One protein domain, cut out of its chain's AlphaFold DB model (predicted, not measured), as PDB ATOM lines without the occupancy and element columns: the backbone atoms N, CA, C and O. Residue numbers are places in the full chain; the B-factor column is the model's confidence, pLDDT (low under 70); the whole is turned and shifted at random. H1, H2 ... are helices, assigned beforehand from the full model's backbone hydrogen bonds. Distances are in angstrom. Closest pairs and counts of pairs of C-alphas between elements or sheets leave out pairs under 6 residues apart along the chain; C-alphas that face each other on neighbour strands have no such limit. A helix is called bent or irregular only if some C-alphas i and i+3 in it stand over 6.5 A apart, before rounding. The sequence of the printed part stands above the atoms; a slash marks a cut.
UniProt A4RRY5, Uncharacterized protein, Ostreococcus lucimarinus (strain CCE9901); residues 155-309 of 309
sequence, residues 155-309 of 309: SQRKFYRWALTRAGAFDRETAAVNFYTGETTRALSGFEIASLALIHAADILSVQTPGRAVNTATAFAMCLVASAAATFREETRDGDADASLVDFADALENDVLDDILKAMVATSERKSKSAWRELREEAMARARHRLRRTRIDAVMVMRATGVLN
ATOM      1  N   SER A 155     196.233 143.922  93.556       97.31
ATOM      2  CA  SER A 155     195.447 143.548  92.397       97.31
ATOM      3  C   SER A 155     194.083 143.002  92.811       97.31
ATOM      4  O   SER A 155     193.987 141.883  93.321       97.31
ATOM      5  N   GLN A 156     193.021 143.751  92.516       96.62
ATOM      6  CA  GLN A 156     191.645 143.386  92.848       96.62
ATOM      7  C   GLN A 156     191.209 142.106  92.134       96.62
ATOM      8  O   GLN A 156     190.615 141.239  92.768       96.62
ATOM      9  N   ARG A 157     191.542 141.901  90.847       95.75
ATOM     10  CA  ARG A 157     191.169 140.644  90.168       95.75
ATOM     11  C   ARG A 157     191.822 139.420  90.812       95.75
ATOM     12  O   ARG A 157     191.155 138.399  90.967       95.75
ATOM     13  N   LYS A 158     193.094 139.515  91.219       94.50
ATOM     14  CA  LYS A 158     193.808 138.406  91.872       94.50
ATOM     15  C   LYS A 158     193.297 138.203  93.298       94.50
ATOM     16  O   LYS A 158     193.052 137.066  93.687       94.50
ATOM     17  N   PHE A 159     193.020 139.289  94.017       93.56
ATOM     18  CA  PHE A 159     192.389 139.253  95.335       93.56
ATOM     19  C   PHE A 159     190.994 138.605  95.289       93.56
ATOM     20  O   PHE A 159     190.671 137.750  96.107       93.56
ATOM     21  N   TYR A 160     190.178 138.912  94.278       94.75
ATOM     22  CA  TYR A 160     188.860 138.293  94.111       94.75
ATOM     23  C   TYR A 160     188.969 136.817  93.729       94.75
ATOM     24  O   TYR A 160     188.200 136.001  94.230       94.75
ATOM     25  N   ARG A 161     189.943 136.427  92.891       92.12
ATOM     26  CA  ARG A 161     190.233 135.002  92.641       92.12
ATOM     27  C   ARG A 161     190.583 134.274  93.926       92.12
ATOM     28  O   ARG A 161     190.096 133.167  94.132       92.12
ATOM     29  N   TRP A 162     191.378 134.912  94.771       88.19
ATOM     30  CA  TRP A 162     191.807 134.371  96.046       88.19
ATOM     31  C   TRP A 162     190.649 134.197  97.033       88.19
ATOM     32  O   TRP A 162     190.446 133.098  97.541       88.19
ATOM     33  N   ALA A 163     189.796 135.213  97.196       88.00
ATOM     34  CA  ALA A 163     188.564 135.103  97.985       88.00
ATOM     35  C   ALA A 163     187.656 133.963  97.490       88.00
ATOM     36  O   ALA A 163     186.888 133.359  98.239       88.00
ATOM     37  N   LEU A 164     187.747 133.648  96.196       88.19
ATOM     38  CA  LEU A 164     187.014 132.559  95.587       88.19
ATOM     39  C   LEU A 164     187.693 131.194  95.739       88.19
ATOM     40  O   LEU A 164     187.020 130.249  95.373       88.19
ATOM     41  N   THR A 165     188.922 130.976  96.223       77.25
ATOM     42  CA  THR A 165     189.545 129.626  96.176       77.25
ATOM     43  C   THR A 165     189.111 128.666  97.291       77.25
ATOM     44  O   THR A 165     188.918 127.483  96.994       77.25
ATOM     45  N   ARG A 166     188.850 129.109  98.533       59.78
ATOM     46  CA  ARG A 166     188.505 128.197  99.654       59.78
ATOM     47  C   ARG A 166     187.276 128.602 100.471       59.78
ATOM     48  O   ARG A 166     186.786 129.724 100.417       59.78
ATOM     49  N   ALA A 167     186.738 127.606 101.178       55.34
ATOM     50  CA  ALA A 167     185.528 127.653 101.991       55.34
ATOM     51  C   ALA A 167     185.761 128.381 103.326       55.34
ATOM     52  O   ALA A 167     185.732 127.761 104.382       55.34
ATOM     53  N   GLY A 168     186.004 129.689 103.258       59.38
ATOM     54  CA  GLY A 168     185.943 130.563 104.430       59.38
ATOM     55  C   GLY A 168     187.193 131.387 104.691       59.38
ATOM     56  O   GLY A 168     187.052 132.430 105.296       59.38
ATOM     57  N   ALA A 169     188.375 131.007 104.205       69.75
ATOM     58  CA  ALA A 169     189.597 131.779 104.435       69.75
ATOM     59  C   ALA A 169     190.397 132.014 103.157       69.75
ATOM     60  O   ALA A 169     190.345 131.234 102.198       69.75
ATOM     61  N   PHE A 170     191.156 133.102 103.183       77.56
ATOM     62  CA  PHE A 170     192.188 133.406 102.213       77.56
ATOM     63  C   PHE A 170     193.392 132.461 102.391       77.56
ATOM     64  O   PHE A 170     194.018 132.418 103.442       77.56
ATOM     65  N   ASP A 171     193.732 131.708 101.344       75.62
ATOM     66  CA  ASP A 171     194.987 130.948 101.223       75.62
ATOM     67  C   ASP A 171     196.248 131.841 101.332       75.62
ATOM     68  O   ASP A 171     196.719 132.364 100.322       75.62
ATOM     69  N   ARG A 172     196.797 132.014 102.543       67.81
ATOM     70  CA  ARG A 172     197.996 132.837 102.818       67.81
ATOM     71  C   ARG A 172     199.241 132.432 102.020       67.81
ATOM     72  O   ARG A 172     200.169 133.230 101.901       67.81
ATOM     73  N   GLU A 173     199.284 131.227 101.451       71.81
ATOM     74  CA  GLU A 173     200.406 130.802 100.607       71.81
ATOM     75  C   GLU A 173     200.412 131.522  99.248       71.81
ATOM     76  O   GLU A 173     201.470 131.683  98.615       71.81
ATOM     77  N   THR A 174     199.242 131.997  98.809       78.62
ATOM     78  CA  THR A 174     199.085 132.789  97.592       78.62
ATOM     79  C   THR A 174     199.576 134.218  97.825       78.62
ATOM     80  O   THR A 174     199.054 134.958  98.652       78.62
ATOM     81  N   ALA A 175     200.577 134.637  97.046       87.31
ATOM     82  CA  ALA A 175     201.130 135.981  97.145       87.31
ATOM     83  C   ALA A 175     200.142 137.047  96.638       87.31
ATOM     84  O   ALA A 175     199.588 136.931  95.537       87.31
ATOM     85  N   ALA A 176     199.991 138.128  97.404       92.00
ATOM     86  CA  ALA A 176     199.374 139.353  96.921       92.00
ATOM     87  C   ALA A 176     200.240 139.950  95.806       92.00
ATOM     88  O   ALA A 176     201.456 139.758  95.785       92.00
ATOM     89  N   VAL A 177     199.623 140.674  94.871       95.38
ATOM     90  CA  VAL A 177     200.331 141.279  93.734       95.38
ATOM     91  C   VAL A 177     200.034 142.763  93.651       95.38
ATOM     92  O   VAL A 177     198.867 143.143  93.671       95.38
ATOM     93  N   ASN A 178     201.066 143.579  93.496       97.00
ATOM     94  CA  ASN A 178     200.941 144.997  93.215       97.00
ATOM     95  C   ASN A 178     200.695 145.198  91.710       97.00
ATOM     96  O   ASN A 178     201.552 144.859  90.894       97.00
ATOM     97  N   PHE A 179     199.538 145.727  91.299       97.19
ATOM     98  CA  PHE A 179     199.223 145.847  89.864       97.19
ATOM     99  C   PHE A 179     199.973 146.997  89.168       97.19
ATOM    100  O   PHE A 179     200.088 147.015  87.938       97.19
ATOM    101  N   TYR A 180     200.509 147.963  89.923       97.06
ATOM    102  CA  TYR A 180     201.367 148.998  89.353       97.06
ATOM    103  C   TYR A 180     202.756 148.458  89.041       97.06
ATOM    104  O   TYR A 180     203.282 148.733  87.965       97.06
ATOM    105  N   THR A 181     203.352 147.698  89.955       95.62
ATOM    106  CA  THR A 181     204.778 147.347  89.884       95.62
ATOM    107  C   THR A 181     205.018 145.909  89.435       95.62
ATOM    108  O   THR A 181     206.094 145.605  88.926       95.62
ATOM    109  N   GLY A 182     204.017 145.037  89.570       94.56
ATOM    110  CA  GLY A 182     204.133 143.595  89.358       94.56
ATOM    111  C   GLY A 182     204.771 142.850  90.535       94.56
ATOM    112  O   GLY A 182     204.879 141.627  90.471       94.56
ATOM    113  N   GLU A 183     205.177 143.556  91.596       94.25
ATOM    114  CA  GLU A 183     205.751 142.960  92.806       94.25
ATOM    115  C   GLU A 183     204.755 141.998  93.448       94.25
ATOM    116  O   GLU A 183     203.542 142.228  93.433       94.25
ATOM    117  N   THR A 184     205.271 140.914  94.015       92.75
ATOM    118  CA  THR A 184     204.468 139.954  94.762       92.75
ATOM    119  C   THR A 184     204.975 139.873  96.190       92.75
ATOM    120  O   THR A 184     206.177 139.930  96.425       92.75
ATOM    121  N   THR A 185     204.066 139.755  97.156       88.38
ATOM    122  CA  THR A 185     204.439 139.581  98.561       88.38
ATOM    123  C   THR A 185     203.534 138.572  99.241       88.38
ATOM    124  O   THR A 185     202.339 138.488  98.955       88.38
ATOM    125  N   ARG A 186     204.118 137.805 100.159       81.69
ATOM    126  CA  ARG A 186     203.383 136.985 101.133       81.69
ATOM    127  C   ARG A 186     203.357 137.632 102.518       81.69
ATOM    128  O   ARG A 186     202.824 137.045 103.445       81.69
ATOM    129  N   ALA A 187     203.938 138.823 102.658       80.69
ATOM    130  CA  ALA A 187     204.119 139.486 103.942       80.69
ATOM    131  C   ALA A 187     202.863 140.217 104.447       80.69
ATOM    132  O   ALA A 187     202.936 140.862 105.485       80.69
ATOM    133  N   LEU A 188     201.721 140.151 103.748       87.31
ATOM    134  CA  LEU A 188     200.484 140.722 104.287       87.31
ATOM    135  C   LEU A 188     199.998 139.878 105.467       87.31
ATOM    136  O   LEU A 188     199.847 138.663 105.352       87.31
ATOM    137  N   SER A 189     199.724 140.539 106.584       87.19
ATOM    138  CA  SER A 189     199.122 139.904 107.759       87.19
ATOM    139  C   SER A 189     197.686 139.447 107.478       87.19
ATOM    140  O   SER A 189     196.998 140.011 106.618       87.19
ATOM    141  N   GLY A 190     197.181 138.465 108.236       87.62
ATOM    142  CA  GLY A 190     195.773 138.070 108.137       87.62
ATOM    143  C   GLY A 190     194.822 139.224 108.451       87.62
ATOM    144  O   GLY A 190     193.787 139.350 107.801       87.62
ATOM    145  N   PHE A 191     195.208 140.122 109.363       88.19
ATOM    146  CA  PHE A 191     194.440 141.328 109.660       88.19
ATOM    147  C   PHE A 191     194.316 142.257 108.443       88.19
ATOM    148  O   PHE A 191     193.211 142.696 108.128       88.19
ATOM    149  N   GLU A 192     195.409 142.533 107.723       91.94
ATOM    150  CA  GLU A 192     195.373 143.349 106.499       91.94
ATOM    151  C   GLU A 192     194.522 142.690 105.410       91.94
ATOM    152  O   GLU A 192     193.690 143.354 104.794       91.94
ATOM    153  N   ILE A 193     194.680 141.379 105.207       92.50
ATOM    154  CA  ILE A 193     193.916 140.614 104.212       92.50
ATOM    155  C   ILE A 193     192.413 140.670 104.521       92.50
ATOM    156  O   ILE A 193     191.606 141.001 103.648       92.50
ATOM    157  N   ALA A 194     192.027 140.381 105.764       93.31
ATOM    158  CA  ALA A 194     190.632 140.389 106.187       93.31
ATOM    159  C   ALA A 194     190.036 141.807 106.157       93.31
ATOM    160  O   ALA A 194     188.926 141.997 105.661       93.31
ATOM    161  N   SER A 195     190.791 142.820 106.588       94.88
ATOM    162  CA  SER A 195     190.366 144.224 106.533       94.88
ATOM    163  C   SER A 195     190.152 144.705 105.095       94.88
ATOM    164  O   SER A 195     189.134 145.330 104.803       94.88
ATOM    165  N   LEU A 196     191.052 144.364 104.166       96.00
ATOM    166  CA  LEU A 196     190.878 144.666 102.740       96.00
ATOM    167  C   LEU A 196     189.634 143.988 102.163       96.00
ATOM    168  O   LEU A 196     188.906 144.602 101.383       96.00
ATOM    169  N   ALA A 197     189.351 142.747 102.565       96.44
ATOM    170  CA  ALA A 197     188.141 142.050 102.144       96.44
ATOM    171  C   ALA A 197     186.865 142.750 102.634       96.44
ATOM    172  O   ALA A 197     185.926 142.897 101.851       96.44
ATOM    173  N   LEU A 198     186.849 143.244 103.878       97.62
ATOM    174  CA  LEU A 198     185.738 144.048 104.398       97.62
ATOM    175  C   LEU A 198     185.575 145.365 103.628       97.62
ATOM    176  O   LEU A 198     184.451 145.705 103.259       97.62
ATOM    177  N   ILE A 199     186.669 146.078 103.331       98.12
ATOM    178  CA  ILE A 199     186.619 147.328 102.553       98.12
ATOM    179  C   ILE A 199     186.080 147.059 101.142       98.12
ATOM    180  O   ILE A 199     185.175 147.763 100.701       98.12
ATOM    181  N   HIS A 200     186.546 146.011 100.453       98.12
ATOM    182  CA  HIS A 200     185.993 145.623  99.150       98.12
ATOM    183  C   HIS A 200     184.511 145.228  99.228       98.12
ATOM    184  O   HIS A 200     183.740 145.574  98.334       98.12
ATOM    185  N   ALA A 201     184.091 144.516 100.278       98.06
ATOM    186  CA  ALA A 201     182.689 144.156 100.465       98.06
ATOM    187  C   ALA A 201     181.808 145.402 100.640       98.06
ATOM    188  O   ALA A 201     180.782 145.522  99.970       98.06
ATOM    189  N   ALA A 202     182.228 146.335 101.499       98.25
ATOM    190  CA  ALA A 202     181.534 147.596 101.737       98.25
ATOM    191  C   ALA A 202     181.479 148.473 100.477       98.25
ATOM    192  O   ALA A 202     180.415 148.992 100.147       98.25
ATOM    193  N   ASP A 203     182.586 148.576  99.734       97.25
ATOM    194  CA  ASP A 203     182.661 149.269  98.443       97.25
ATOM    195  C   ASP A 203     181.617 148.718  97.457       97.25
ATOM    196  O   ASP A 203     180.739 149.450  96.992       97.25
ATOM    197  N   ILE A 204     181.592 147.395  97.254       97.00
ATOM    198  CA  ILE A 204     180.611 146.744  96.375       97.00
ATOM    199  C   ILE A 204     179.175 147.004  96.847       97.00
ATOM    200  O   ILE A 204     178.327 147.358  96.024       97.00
ATOM    201  N   LEU A 205     178.890 146.831  98.144       97.06
ATOM    202  CA  LEU A 205     177.548 146.982  98.724       97.06
ATOM    203  C   LEU A 205     177.034 148.420  98.667       97.06
ATOM    204  O   LEU A 205     175.842 148.615  98.432       97.06
ATOM    205  N   SER A 206     177.915 149.413  98.812       94.56
ATOM    206  CA  SER A 206     177.555 150.836  98.763       94.56
ATOM    207  C   SER A 206     176.890 151.234  97.441       94.56
ATOM    208  O   SER A 206     176.047 152.128  97.402       94.56
ATOM    209  N   VAL A 207     177.202 150.526  96.351       92.81
ATOM    210  CA  VAL A 207     176.612 150.784  95.035       92.81
ATOM    211  C   VAL A 207     175.476 149.817  94.673       92.81
ATOM    212  O   VAL A 207     174.814 150.023  93.657       92.81
ATOM    213  N   GLN A 208     175.148 148.817  95.501       93.06
ATOM    214  CA  GLN A 208     174.042 147.888  95.219       93.06
ATOM    215  C   GLN A 208     172.671 148.448  95.615       93.06
ATOM    216  O   GLN A 208     172.503 149.142  96.618       93.06
ATOM    217  N   THR A 209     171.652 148.167  94.805       90.62
ATOM    218  CA  THR A 209     170.243 148.429  95.140       90.62
ATOM    219  C   THR A 209     169.601 147.182  95.732       90.62
ATOM    220  O   THR A 209     169.726 146.119  95.114       90.62
ATOM    221  N   PRO A 210     168.821 147.310  96.820       91.69
ATOM    222  CA  PRO A 210     167.965 146.228  97.276       91.69
ATOM    223  C   PRO A 210     167.016 145.768  96.167       91.69
ATOM    224  O   PRO A 210     166.474 146.578  95.410       91.69
ATOM    225  N   GLY A 211     166.811 144.460  96.069       90.81
ATOM    226  CA  GLY A 211     165.996 143.847  95.025       90.81
ATOM    227  C   GLY A 211     165.171 142.683  95.553       90.81
ATOM    228  O   GLY A 211     165.327 142.254  96.690       90.81
ATOM    229  N   ARG A 212     164.289 142.130  94.714       87.06
ATOM    230  CA  ARG A 212     163.477 140.954  95.090       87.06
ATOM    231  C   ARG A 212     164.315 139.696  95.347       87.06
ATOM    232  O   ARG A 212     163.841 138.770  95.993       87.06
ATOM    233  N   ALA A 213     165.535 139.652  94.815       87.31
ATOM    234  CA  ALA A 213     166.482 138.561  94.985       87.31
ATOM    235  C   ALA A 213     167.907 139.112  95.124       87.31
ATOM    236  O   ALA A 213     168.221 140.184  94.607       87.31
ATOM    237  N   VAL A 214     168.772 138.340  95.781       92.06
ATOM    238  CA  VAL A 214     170.193 138.666  95.948       92.06
ATOM    239  C   VAL A 214     170.912 138.522  94.608       92.06
ATOM    240  O   VAL A 214     170.947 137.432  94.030       92.06
ATOM    241  N   ASN A 215     171.494 139.613  94.109       94.38
ATOM    242  CA  ASN A 215     172.284 139.589  92.878       94.38
ATOM    243  C   ASN A 215     173.693 138.998  93.118       94.38
ATOM    244  O   ASN A 215     174.114 138.761  94.252       94.38
ATOM    245  N   THR A 216     174.440 138.746  92.036       96.50
ATOM    246  CA  THR A 216     175.781 138.133  92.137       96.50
ATOM    247  C   THR A 216     176.775 139.015  92.895       96.50
ATOM    248  O   THR A 216     177.578 138.475  93.649       96.50
ATOM    249  N   ALA A 217     176.708 140.337  92.737       97.00
ATOM    250  CA  ALA A 217     177.626 141.270  93.389       97.00
ATOM    251  C   ALA A 217     177.417 141.327  94.907       97.00
ATOM    252  O   ALA A 217     178.364 141.187  95.673       97.00
ATOM    253  N   THR A 218     176.162 141.414  95.348       97.19
ATOM    254  CA  THR A 218     175.775 141.359  96.765       97.19
ATOM    255  C   THR A 218     176.216 140.039  97.388       97.19
ATOM    256  O   THR A 218     176.892 140.024  98.412       97.19
ATOM    257  N   ALA A 219     175.902 138.916  96.737       96.38
ATOM    258  CA  ALA A 219     176.315 137.601  97.218       96.38
ATOM    259  C   ALA A 219     177.845 137.425  97.225       96.38
ATOM    260  O   ALA A 219     178.374 136.703  98.070       96.38
ATOM    261  N   PHE A 220     178.572 138.077  96.315       97.06
ATOM    262  CA  PHE A 220     180.033 138.085  96.326       97.06
ATOM    263  C   PHE A 220     180.608 138.949  97.453       97.06
ATOM    264  O   PHE A 220     181.530 138.500  98.127       97.06
ATOM    265  N   ALA A 221     180.034 140.122  97.732       97.38
ATOM    266  CA  ALA A 221     180.402 140.919  98.901       97.38
ATOM    267  C   ALA A 221     180.199 140.129 100.205       97.38
ATOM    268  O   ALA A 221     181.068 140.124 101.071       97.38
ATOM    269  N   MET A 222     179.117 139.352 100.306       96.00
ATOM    270  CA  MET A 222     178.906 138.419 101.419       96.00
ATOM    271  C   MET A 222     179.978 137.317 101.473       96.00
ATOM    272  O   MET A 222     180.414 136.934 102.554       96.00
ATOM    273  N   CYS A 223     180.458 136.826 100.324       95.31
ATOM    274  CA  CYS A 223     181.600 135.906 100.298       95.31
ATOM    275  C   CYS A 223     182.874 136.561 100.838       95.31
ATOM    276  O   CYS A 223     183.585 135.907 101.587       95.31
ATOM    277  N   LEU A 224     183.142 137.829 100.507       96.38
ATOM    278  CA  LEU A 224     184.284 138.574 101.045       96.38
ATOM    279  C   LEU A 224     184.188 138.752 102.566       96.38
ATOM    280  O   LEU A 224     185.185 138.548 103.253       96.38
ATOM    281  N   VAL A 225     182.999 139.054 103.100       96.19
ATOM    282  CA  VAL A 225     182.766 139.137 104.556       96.19
ATOM    283  C   VAL A 225     183.005 137.785 105.233       96.19
ATOM    284  O   VAL A 225     183.716 137.717 106.231       96.19
ATOM    285  N   ALA A 226     182.489 136.692 104.663       94.31
ATOM    286  CA  ALA A 226     182.751 135.349 105.185       94.31
ATOM    287  C   ALA A 226     184.243 134.977 105.115       94.31
ATOM    288  O   ALA A 226     184.759 134.358 106.044       94.31
ATOM    289  N   SER A 227     184.935 135.382 104.042       93.00
ATOM    290  CA  SER A 227     186.383 135.211 103.889       93.00
ATOM    291  C   SER A 227     187.174 135.982 104.948       93.00
ATOM    292  O   SER A 227     188.116 135.444 105.523       93.00
ATOM    293  N   ALA A 228     186.773 137.222 105.244       93.62
ATOM    294  CA  ALA A 228     187.366 138.017 106.315       93.62
ATOM    295  C   ALA A 228     187.182 137.338 107.680       93.62
ATOM    296  O   ALA A 228     188.147 137.192 108.426       93.62
ATOM    297  N   ALA A 229     185.969 136.856 107.973       93.25
ATOM    298  CA  ALA A 229     185.651 136.193 109.234       93.25
ATOM    299  C   ALA A 229     186.526 134.957 109.494       93.25
ATOM    300  O   ALA A 229     187.051 134.794 110.596       93.25
ATOM    301  N   ALA A 230     186.722 134.058 108.520       91.56
ATOM    302  CA  ALA A 230     187.601 132.917 108.788       91.56
ATOM    303  C   ALA A 230     189.093 133.273 108.761       91.56
ATOM    304  O   ALA A 230     189.840 132.674 109.527       91.56
ATOM    305  N   THR A 231     189.526 134.291 108.010       89.94
ATOM    306  CA  THR A 231     190.913 134.774 108.105       89.94
ATOM    307  C   THR A 231     191.223 135.415 109.462       89.94
ATOM    308  O   THR A 231     192.285 135.139 110.016       89.94
ATOM    309  N   PHE A 232     190.301 136.180 110.062       89.12
ATOM    310  CA  PHE A 232     190.468 136.652 111.444       89.12
ATOM    311  C   PHE A 232     190.573 135.484 112.436       89.12
ATOM    312  O   PHE A 232     191.480 135.470 113.265       89.12
ATOM    313  N   ARG A 233     189.725 134.450 112.304       87.94
ATOM    314  CA  ARG A 233     189.811 133.241 113.148       87.94
ATOM    315  C   ARG A 233     191.134 132.498 112.990       87.94
ATOM    316  O   ARG A 233     191.685 132.024 113.977       87.94
ATOM    317  N   GLU A 234     191.648 132.371 111.773       85.25
ATOM    318  CA  GLU A 234     192.948 131.738 111.535       85.25
ATOM    319  C   GLU A 234     194.092 132.540 112.164       85.25
ATOM    320  O   GLU A 234     194.937 131.956 112.829       85.25
ATOM    321  N   GLU A 235     194.091 133.872 112.044       79.69
ATOM    322  CA  GLU A 235     195.085 134.733 112.712       79.69
ATOM    323  C   GLU A 235     195.083 134.542 114.236       79.69
ATOM    324  O   GLU A 235     196.142 134.405 114.841       79.69
ATOM    325  N   THR A 236     193.903 134.446 114.858       76.00
ATOM    326  CA  THR A 236     193.797 134.222 116.313       76.00
ATOM    327  C   THR A 236     194.269 132.839 116.767       76.00
ATOM    328  O   THR A 236     194.571 132.666 117.943       76.00
ATOM    329  N   ARG A 237     194.337 131.847 115.867       73.00
ATOM    330  CA  ARG A 237     194.835 130.494 116.182       73.00
ATOM    331  C   ARG A 237     196.359 130.398 116.140       73.00
ATOM    332  O   ARG A 237     196.916 129.572 116.856       73.00
ATOM    333  N   ASP A 238     197.003 131.222 115.317       66.56
ATOM    334  CA  ASP A 238     198.453 131.204 115.095       66.56
ATOM    335  C   ASP A 238     199.229 132.127 116.073       66.56
ATOM    336  O   ASP A 238     200.459 132.181 116.023       66.56
ATOM    337  N   GLY A 239     198.540 132.836 116.981       62.06
ATOM    338  CA  GLY A 239     199.118 133.782 117.950       62.06
ATOM    339  C   GLY A 239     198.394 133.819 119.306       62.06
ATOM    340  O   GLY A 239     197.550 132.975 119.594       62.06
ATOM    341  N   ASP A 240     198.739 134.794 120.159       53.97
ATOM    342  CA  ASP A 240     198.055 135.042 121.442       53.97
ATOM    343  C   ASP A 240     196.630 135.534 121.139       53.97
ATOM    344  O   ASP A 240     196.456 136.597 120.534       53.97
ATOM    345  N   ALA A 241     195.627 134.708 121.443       54.50
ATOM    346  CA  ALA A 241     194.261 134.899 120.975       54.50
ATOM    347  C   ALA A 241     193.659 136.187 121.548       54.50
ATOM    348  O   ALA A 241     193.287 136.254 122.720       54.50
ATOM    349  N   ASP A 242     193.528 137.203 120.701       67.81
ATOM    350  CA  ASP A 242     192.743 138.384 121.022       67.81
ATOM    351  C   ASP A 242     191.257 137.998 120.977       67.81
ATOM    352  O   ASP A 242     190.676 137.825 119.901       67.81
ATOM    353  N   ALA A 243     190.654 137.782 122.149       72.31
ATOM    354  CA  ALA A 243     189.269 137.326 122.268       72.31
ATOM    355  C   ALA A 243     188.293 138.239 121.504       72.31
ATOM    356  O   ALA A 243     187.336 137.741 120.912       72.31
ATOM    357  N   SER A 244     188.583 139.544 121.406       79.62
ATOM    358  CA  SER A 244     187.738 140.470 120.646       79.62
ATOM    359  C   SER A 244     187.767 140.221 119.139       79.62
ATOM    360  O   SER A 244     186.769 140.482 118.472       79.62
ATOM    361  N   LEU A 245     188.861 139.687 118.582       82.06
ATOM    362  CA  LEU A 245     188.930 139.321 117.161       82.06
ATOM    363  C   LEU A 245     188.118 138.060 116.850       82.06
ATOM    364  O   LEU A 245     187.522 137.974 115.774       82.06
ATOM    365  N   VAL A 246     188.075 137.096 117.776       85.19
ATOM    366  CA  VAL A 246     187.233 135.896 117.637       85.19
ATOM    367  C   VAL A 246     185.760 136.284 117.692       85.19
ATOM    368  O   VAL A 246     185.011 135.935 116.781       85.19
ATOM    369  N   ASP A 247     185.369 137.076 118.693       89.44
ATOM    370  CA  ASP A 247     183.994 137.563 118.836       89.44
ATOM    371  C   ASP A 247     183.566 138.391 117.616       89.44
ATOM    372  O   ASP A 247     182.461 138.226 117.096       89.44
ATOM    373  N   PHE A 248     184.461 139.241 117.101       91.56
ATOM    374  CA  PHE A 248     184.215 140.005 115.881       91.56
ATOM    375  C   PHE A 248     184.022 139.097 114.661       91.56
ATOM    376  O   PHE A 248     183.077 139.279 113.892       91.56
ATOM    377  N   ALA A 249     184.873 138.085 114.485       92.38
ATOM    378  CA  ALA A 249     184.734 137.125 113.397       92.38
ATOM    379  C   ALA A 249     183.422 136.326 113.473       92.38
ATOM    380  O   ALA A 249     182.781 136.092 112.443       92.38
ATOM    381  N   ASP A 250     182.999 135.942 114.676       92.62
ATOM    382  CA  ASP A 250     181.733 135.250 114.892       92.62
ATOM    383  C   ASP A 250     180.535 136.172 114.624       92.62
ATOM    384  O   ASP A 250     179.567 135.740 113.994       92.62
ATOM    385  N   ALA A 251     180.605 137.450 115.014       94.62
ATOM    386  CA  ALA A 251     179.586 138.449 114.687       94.62
ATOM    387  C   ALA A 251     179.468 138.672 113.168       94.62
ATOM    388  O   ALA A 251     178.356 138.737 112.631       94.62
ATOM    389  N   LEU A 252     180.598 138.710 112.445       95.12
ATOM    390  CA  LEU A 252     180.599 138.806 110.983       95.12
ATOM    391  C   LEU A 252     179.813 137.647 110.343       95.12
ATOM    392  O   LEU A 252     178.986 137.871 109.458       95.12
ATOM    393  N   GLU A 253     180.044 136.407 110.785       91.69
ATOM    394  CA  GLU A 253     179.422 135.213 110.196       91.69
ATOM    395  C   GLU A 253     177.954 135.009 110.625       91.69
ATOM    396  O   GLU A 253     177.118 134.570 109.819       91.69
ATOM    397  N   ASN A 254     177.633 135.308 111.884       89.31
ATOM    398  CA  ASN A 254     176.332 134.990 112.475       89.31
ATOM    399  C   ASN A 254     175.303 136.112 112.336       89.31
ATOM    400  O   ASN A 254     174.123 135.806 112.158       89.31
ATOM    401  N   ASP A 255     175.740 137.372 112.376       92.75
ATOM    402  CA  ASP A 255     174.842 138.526 112.435       92.75
ATOM    403  C   ASP A 255     174.969 139.395 111.180       92.75
ATOM    404  O   ASP A 255     173.986 139.624 110.471       92.75
ATOM    405  N   VAL A 256     176.190 139.803 110.823       95.44
ATOM    406  CA  VAL A 256     176.418 140.776 109.741       95.44
ATOM    407  C   VAL A 256     175.996 140.240 108.377       95.44
ATOM    408  O   VAL A 256     175.358 140.960 107.606       95.44
ATOM    409  N   LEU A 257     176.301 138.980 108.055       94.88
ATOM    410  CA  LEU A 257     175.850 138.395 106.789       94.88
ATOM    411  C   LEU A 257     174.317 138.363 106.670       94.88
ATOM    412  O   LEU A 257     173.777 138.589 105.584       94.88
ATOM    413  N   ASP A 258     173.615 138.094 107.772       91.81
ATOM    414  CA  ASP A 258     172.153 138.086 107.803       91.81
ATOM    415  C   ASP A 258     171.601 139.512 107.665       91.81
ATOM    416  O   ASP A 258     170.591 139.725 106.991       91.81
ATOM    417  N   ASP A 259     172.271 140.503 108.248       93.06
ATOM    418  CA  ASP A 259     171.870 141.906 108.159       93.06
ATOM    419  C   ASP A 259     172.119 142.506 106.773       93.06
ATOM    420  O   ASP A 259     171.246 143.206 106.251       93.06
ATOM    421  N   ILE A 260     173.226 142.155 106.108       95.19
ATOM    422  CA  ILE A 260     173.442 142.468 104.685       95.19
ATOM    423  C   ILE A 260     172.301 141.886 103.850       95.19
ATOM    424  O   ILE A 260     171.723 142.580 103.009       95.19
ATOM    425  N   LEU A 261     171.948 140.620 104.087       93.38
ATOM    426  CA  LEU A 261     170.893 139.946 103.338       93.38
ATOM    427  C   LEU A 261     169.536 140.636 103.521       93.38
ATOM    428  O   LEU A 261     168.856 140.911 102.531       93.38
ATOM    429  N   LYS A 262     169.156 140.960 104.762       91.44
ATOM    430  CA  LYS A 262     167.910 141.683 105.069       91.44
ATOM    431  C   LYS A 262     167.897 143.084 104.458       91.44
ATOM    432  O   LYS A 262     166.859 143.517 103.972       91.44
ATOM    433  N   ALA A 263     169.035 143.780 104.454       92.50
ATOM    434  CA  ALA A 263     169.150 145.104 103.848       92.50
ATOM    435  C   ALA A 263     169.024 145.065 102.315       92.50
ATOM    436  O   ALA A 263     168.544 146.027 101.717       92.50
ATOM    437  N   MET A 264     169.437 143.966 101.674       94.00
ATOM    438  CA  MET A 264     169.502 143.842 100.212       94.00
ATOM    439  C   MET A 264     168.323 143.088  99.582       94.00
ATOM    440  O   MET A 264     168.118 143.182  98.370       94.00
ATOM    441  N   VAL A 265     167.524 142.364 100.368       91.81
ATOM    442  CA  VAL A 265     166.323 141.667  99.887       91.81
ATOM    443  C   VAL A 265     165.072 142.464 100.242       91.81
ATOM    444  O   VAL A 265     164.604 142.463 101.376       91.81
ATOM    445  N   ALA A 266     164.474 143.094  99.234       86.44
ATOM    446  CA  ALA A 266     163.180 143.748  99.345       86.44
ATOM    447  C   ALA A 266     162.060 142.694  99.375       86.44
ATOM    448  O   ALA A 266     161.605 142.220  98.330       86.44
ATOM    449  N   THR A 267     161.614 142.320 100.574       81.88
ATOM    450  CA  THR A 267     160.486 141.402 100.780       81.88
ATOM    451  C   THR A 267     159.573 141.879 101.908       81.88
ATOM    452  O   THR A 267     160.040 142.402 102.916       81.88
ATOM    453  N   SER A 268     158.262 141.696 101.735       71.25
ATOM    454  CA  SER A 268     157.254 141.885 102.788       71.25
ATOM    455  C   SER A 268     156.981 140.603 103.584       71.25
ATOM    456  O   SER A 268     156.246 140.631 104.572       71.25
ATOM    457  N   GLU A 269     157.557 139.471 103.170       77.75
ATOM    458  CA  GLU A 269     157.347 138.181 103.818       77.75
ATOM    459  C   GLU A 269     158.183 138.046 105.089       77.75
ATOM    460  O   GLU A 269     159.401 138.248 105.091       77.75
ATOM    461  N   ARG A 270     157.546 137.589 106.169       76.69
ATOM    462  CA  ARG A 270     158.264 137.171 107.373       76.69
ATOM    463  C   ARG A 270     158.908 135.808 107.117       76.69
ATOM    464  O   ARG A 270     158.204 134.817 106.952       76.69
ATOM    465  N   LYS A 271     160.239 135.748 107.114       81.44
ATOM    466  CA  LYS A 271     161.003 134.493 107.010       81.44
ATOM    467  C   LYS A 271     161.560 134.084 108.376       81.44
ATOM    468  O   LYS A 271     161.875 134.942 109.201       81.44
ATOM    469  N   SER A 272     161.665 132.778 108.624       88.81
ATOM    470  CA  SER A 272     162.342 132.242 109.814       88.81
ATOM    471  C   SER A 272     163.859 132.472 109.734       88.81
ATOM    472  O   SER A 272     164.403 132.690 108.649       88.81
ATOM    473  N   LYS A 273     164.569 132.364 110.868       85.94
ATOM    474  CA  LYS A 273     166.045 132.444 110.896       85.94
ATOM    475  C   LYS A 273     166.694 131.386 109.988       85.94
ATOM    476  O   LYS A 273     167.635 131.693 109.264       85.94
ATOM    477  N   SER A 274     166.162 130.161 109.974       88.69
ATOM    478  CA  SER A 274     166.661 129.084 109.108       88.69
ATOM    479  C   SER A 274     166.479 129.388 107.621       88.69
ATOM    480  O   SER A 274     167.404 129.164 106.850       88.69
ATOM    481  N   ALA A 275     165.335 129.956 107.228       89.25
ATOM    482  CA  ALA A 275     165.062 130.311 105.838       89.25
ATOM    483  C   ALA A 275     165.971 131.446 105.335       89.25
ATOM    484  O   ALA A 275     166.409 131.421 104.186       89.25
ATOM    485  N   TRP A 276     166.291 132.429 106.187       89.44
ATOM    486  CA  TRP A 276     167.283 133.459 105.854       89.44
ATOM    487  C   TRP A 276     168.676 132.865 105.649       89.44
ATOM    488  O   TRP A 276     169.329 133.176 104.654       89.44
ATOM    489  N   ARG A 277     169.096 131.959 106.538       90.19
ATOM    490  CA  ARG A 277     170.386 131.273 106.424       90.19
ATOM    491  C   ARG A 277     170.475 130.405 105.167       90.19
ATOM    492  O   ARG A 277     171.493 130.420 104.493       90.19
ATOM    493  N   GLU A 278     169.421 129.676 104.814       92.12
ATOM    494  CA  GLU A 278     169.397 128.873 103.586       92.12
ATOM    495  C   GLU A 278     169.511 129.757 102.336       92.12
ATOM    496  O   GLU A 278     170.388 129.541 101.499       92.12
ATOM    497  N   LEU A 279     168.719 130.834 102.264       92.00
ATOM    498  CA  LEU A 279     168.788 131.805 101.169       92.00
ATOM    499  C   LEU A 279     170.191 132.419 101.032       92.00
ATOM    500  O   LEU A 279     170.694 132.575  99.915       92.00
ATOM    501  N   ARG A 280     170.814 132.759 102.166       92.50
ATOM    502  CA  ARG A 280     172.189 133.256 102.255       92.50
ATOM    503  C   ARG A 280     173.180 132.275 101.637       92.50
ATOM    504  O   ARG A 280     173.898 132.636 100.702       92.50
ATOM    505  N   GLU A 281     173.218 131.049 102.156       92.75
ATOM    506  CA  GLU A 281     174.190 130.035 101.742       92.75
ATOM    507  C   GLU A 281     174.026 129.684 100.263       92.75
ATOM    508  O   GLU A 281     175.012 129.603  99.524       92.75
ATOM    509  N   GLU A 282     172.785 129.559  99.792       94.56
ATOM    510  CA  GLU A 282     172.505 129.331  98.382       94.56
ATOM    511  C   GLU A 282     172.976 130.486  97.491       94.56
ATOM    512  O   GLU A 282     173.580 130.253  96.439       94.56
ATOM    513  N   ALA A 283     172.703 131.738  97.875       94.81
ATOM    514  CA  ALA A 283     173.114 132.906  97.102       94.81
ATOM    515  C   ALA A 283     174.643 132.979  96.987       94.81
ATOM    516  O   ALA A 283     175.175 133.119  95.880       94.81
ATOM    517  N   MET A 284     175.349 132.794  98.105       94.56
ATOM    518  CA  MET A 284     176.812 132.754  98.151       94.56
ATOM    519  C   MET A 284     177.376 131.574  97.349       94.56
ATOM    520  O   MET A 284     178.337 131.734  96.592       94.56
ATOM    521  N   ALA A 285     176.770 130.386  97.437       94.12
ATOM    522  CA  ALA A 285     177.171 129.221  96.649       94.12
ATOM    523  C   ALA A 285     177.006 129.458  95.138       94.12
ATOM    524  O   ALA A 285     177.939 129.195  94.371       94.12
ATOM    525  N   ARG A 286     175.869 130.020  94.707       95.00
ATOM    526  CA  ARG A 286     175.620 130.380  93.301       95.00
ATOM    527  C   ARG A 286     176.621 131.419  92.795       95.00
ATOM    528  O   ARG A 286     177.179 131.237  91.711       95.00
ATOM    529  N   ALA A 287     176.887 132.468  93.574       94.88
ATOM    530  CA  ALA A 287     177.859 133.499  93.216       94.88
ATOM    531  C   ALA A 287     179.275 132.921  93.086       94.88
ATOM    532  O   ALA A 287     179.906 133.095  92.040       94.88
ATOM    533  N   ARG A 288     179.740 132.142  94.075       94.25
ATOM    534  CA  ARG A 288     181.039 131.447  94.013       94.25
ATOM    535  C   ARG A 288     181.141 130.563  92.779       94.25
ATOM    536  O   ARG A 288     182.128 130.646  92.051       94.25
ATOM    537  N   HIS A 289     180.121 129.748  92.508       94.00
ATOM    538  CA  HIS A 289     180.097 128.873  91.338       94.00
ATOM    539  C   HIS A 289     180.209 129.666  90.027       94.00
ATOM    540  O   HIS A 289     181.053 129.363  89.180       94.00
ATOM    541  N   ARG A 290     179.393 130.716  89.872       95.12
ATOM    542  CA  ARG A 290     179.366 131.560  88.671       95.12
ATOM    543  C   ARG A 290     180.696 132.285  88.447       95.12
ATOM    544  O   ARG A 290     181.217 132.284  87.329       95.12
ATOM    545  N   LEU A 291     181.257 132.888  89.493       95.50
ATOM    546  CA  LEU A 291     182.490 133.672  89.401       95.50
ATOM    547  C   LEU A 291     183.719 132.780  89.186       95.50
ATOM    548  O   LEU A 291     184.510 133.061  88.284       95.50
ATOM    549  N   ARG A 292     183.832 131.644  89.893       93.75
ATOM    550  CA  ARG A 292     184.915 130.660  89.685       93.75
ATOM    551  C   ARG A 292     184.986 130.164  88.239       93.75
ATOM    552  O   ARG A 292     186.073 130.049  87.684       93.75
ATOM    553  N   ARG A 293     183.836 129.897  87.607       94.50
ATOM    554  CA  ARG A 293     183.768 129.420  86.210       94.50
ATOM    555  C   ARG A 293     184.039 130.500  85.166       94.50
ATOM    556  O   ARG A 293     184.259 130.179  83.999       94.50
ATOM    557  N   THR A 294     184.004 131.772  85.550       95.56
ATOM    558  CA  THR A 294     184.273 132.873  84.625       95.56
ATOM    559  C   THR A 294     185.779 132.938  84.381       95.56
ATOM    560  O   THR A 294     186.516 133.309  85.283       95.56
ATOM    561  N   ARG A 295     186.255 132.544  83.190       93.94
ATOM    562  CA  ARG A 295     187.699 132.472  82.875       93.94
ATOM    563  C   ARG A 295     188.346 133.834  82.628       93.94
ATOM    564  O   ARG A 295     189.502 134.021  82.969       93.94
ATOM    565  N   ILE A 296     187.598 134.774  82.058       96.12
ATOM    566  CA  ILE A 296     188.096 136.120  81.755       96.12
ATOM    567  C   ILE A 296     187.977 136.975  83.018       96.12
ATOM    568  O   ILE A 296     186.863 137.223  83.484       96.12
ATOM    569  N   ASP A 297     189.105 137.442  83.556       95.69
ATOM    570  CA  ASP A 297     189.143 138.221  84.800       95.69
ATOM    571  C   ASP A 297     188.318 139.504  84.718       95.69
ATOM    572  O   ASP A 297     187.565 139.790  85.643       95.69
ATOM    573  N   ALA A 298     188.364 140.228  83.597       95.62
ATOM    574  CA  ALA A 298     187.552 141.433  83.418       95.62
ATOM    575  C   ALA A 298     186.047 141.137  83.567       95.62
ATOM    576  O   ALA A 298     185.325 141.865  84.243       95.62
ATOM    577  N   VAL A 299     185.569 140.022  83.000       96.50
ATOM    578  CA  VAL A 299     184.163 139.601  83.116       96.50
ATOM    579  C   VAL A 299     183.834 139.156  84.538       96.50
ATOM    580  O   VAL A 299     182.747 139.444  85.036       96.50
ATOM    581  N   MET A 300     184.760 138.456  85.198       97.12
ATOM    582  CA  MET A 300     184.591 138.034  86.589       97.12
ATOM    583  C   MET A 300     184.440 139.254  87.497       97.12
ATOM    584  O   MET A 300     183.471 139.328  88.246       97.12
ATOM    585  N   VAL A 301     185.328 140.237  87.365       96.62
ATOM    586  CA  VAL A 301     185.317 141.432  88.206       96.62
ATOM    587  C   VAL A 301     184.099 142.314  87.933       96.62
ATOM    588  O   VAL A 301     183.454 142.764  88.878       96.62
ATOM    589  N   MET A 302     183.700 142.488  86.669       95.19
ATOM    590  CA  MET A 302     182.465 143.210  86.337       95.19
ATOM    591  C   MET A 302     181.215 142.545  86.938       95.19
ATOM    592  O   MET A 302     180.306 143.241  87.381       95.19
ATOM    593  N   ARG A 303     181.162 141.207  87.006       96.25
ATOM    594  CA  ARG A 303     180.068 140.486  87.686       96.25
ATOM    595  C   ARG A 303     180.131 140.609  89.204       96.25
ATOM    596  O   ARG A 303     179.102 140.778  89.849       96.25
ATOM    597  N   ALA A 304     181.333 140.513  89.762       95.94
ATOM    598  CA  ALA A 304     181.595 140.630  91.192       95.94
ATOM    599  C   ALA A 304     181.224 142.016  91.748       95.94
ATOM    600  O   ALA A 304     180.803 142.121  92.893       95.94
ATOM    601  N   THR A 305     181.338 143.063  90.930       93.81
ATOM    602  CA  THR A 305     181.065 144.462  91.310       93.81
ATOM    603  C   THR A 305     179.700 144.977  90.843       93.81
ATOM    604  O   THR A 305     179.319 146.101  91.154       93.81
ATOM    605  N   GLY A 306     178.927 144.159  90.121       90.56
ATOM    606  CA  GLY A 306     177.562 144.497  89.695       90.56
ATOM    607  C   GLY A 306     177.476 145.340  88.420       90.56
ATOM    608  O   GLY A 306     176.386 145.755  88.039       90.56
ATOM    609  N   VAL A 307     178.598 145.552  87.724       88.69
ATOM    610  CA  VAL A 307     178.633 146.179  86.391       88.69
ATOM    611  C   VAL A 307     177.978 145.272  85.341       88.69
ATOM    612  O   VAL A 307     177.326 145.754  84.417       88.69
ATOM    613  N   LEU A 308     178.124 143.951  85.488       87.38
ATOM    614  CA  LEU A 308     177.457 142.947  84.658       87.38
ATOM    615  C   LEU A 308     176.584 142.034  85.523       87.38
ATOM    616  O   LEU A 308     177.090 141.361  86.420       87.38
ATOM    617  N   ASN A 309     175.289 141.962  85.211       72.12
ATOM    618  CA  ASN A 309     174.345 141.077  85.899       72.12
ATOM    619  C   ASN A 309     174.291 139.663  85.318       72.12
ATOM    620  O   ASN A 309     174.653 139.412  84.149       72.12
TER     621      ASN A 309
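This is residues 155 to 309 of the 309 residues of an uncharacterized protein of Ostreococcus lucimarinus (strain CCE9901) (UniProt A4RRY5). The long helix H3 runs through the middle of a cluster of helices, with H2 and the arm H4a of the bent helix H4 folded back antiparallel along two different sides of it, while the long helix H5 crosses its first part nearly at right angles. The short helix H6 folds back from the end of H5 and packs on the first part of H3, residues 216 to 221, and the short helix H1 packs on H6 and reaches H3 farther along, at residues 223 to 227. The printed part has 155 residues with six named helices, in the order H1 to H6, and no named strand; its class is all helix. It is compact, with a radius of gyration of the C-alphas of 15.6 A and spans of 48 by 40 by 23 A.

The hub is H3, residues 216 to 237. H2, residues 190 to 206, touches it at a shallow tilt of 19 degrees, opposite ways, as a helical hairpin; the C-alphas of Ala 194 and Ala 228 are closest, at 4.0 A. H4, residues 243 to 264, was assigned as one helix by its hydrogen bonds but is bent, with C-alphas 254 and 257 6.6 A apart; its arms H4a, residues 243 to 254, and H4b, residues 257 to 264, stand at a steep tilt of 46 degrees. H3 and H4a touch as a helical hairpin at a shallow tilt of 26 degrees, with the C-alphas of Ala 229 and Ala 249 closest, at 4.4 A. H2 and H4a are apart. H5, residues 273 to 293, touches H3 about perpendicular at 81 degrees, closest at the C-alphas of Ala 219 and Met 284, 5.0 A. H6, residues 297 to 304, touches H3 about perpendicular at 85 degrees, closest at the C-alphas of Ala 217 and Ala 304, 4.6 A. H1, residues 156 to 163, touches H6, with the C-alphas of Arg 157 and Val 301 closest, at 6.2 A. In H1, H2, H3, H4a, H4b, H5 and H6 every O i to N i+4 pair is within hydrogen-bond range.

H3 measures 31.6 A from C-alpha 216 at (175.781, 138.133, 92.137) to C-alpha 237. H5 measures 30.5 A, H2 24.1 A and H4a 16.4 A. H1 begins with C-alpha 156 at (191.645, 143.386, 92.848), and H6 ends with C-alpha 304 at (181.595, 140.630, 91.192).

The C-alphas farthest apart, those of Thr 181 and Arg 270, are 50.7 A apart. The printed part has no cut. The link from H1 to H2, residues 164 to 189, is long, and in it residues 176 to 177 pair antiparallel with residues 184 to 185. The mean pLDDT of the printed part is 89.2; residues 166 to 169, 172 and 238 to 242 are under 70.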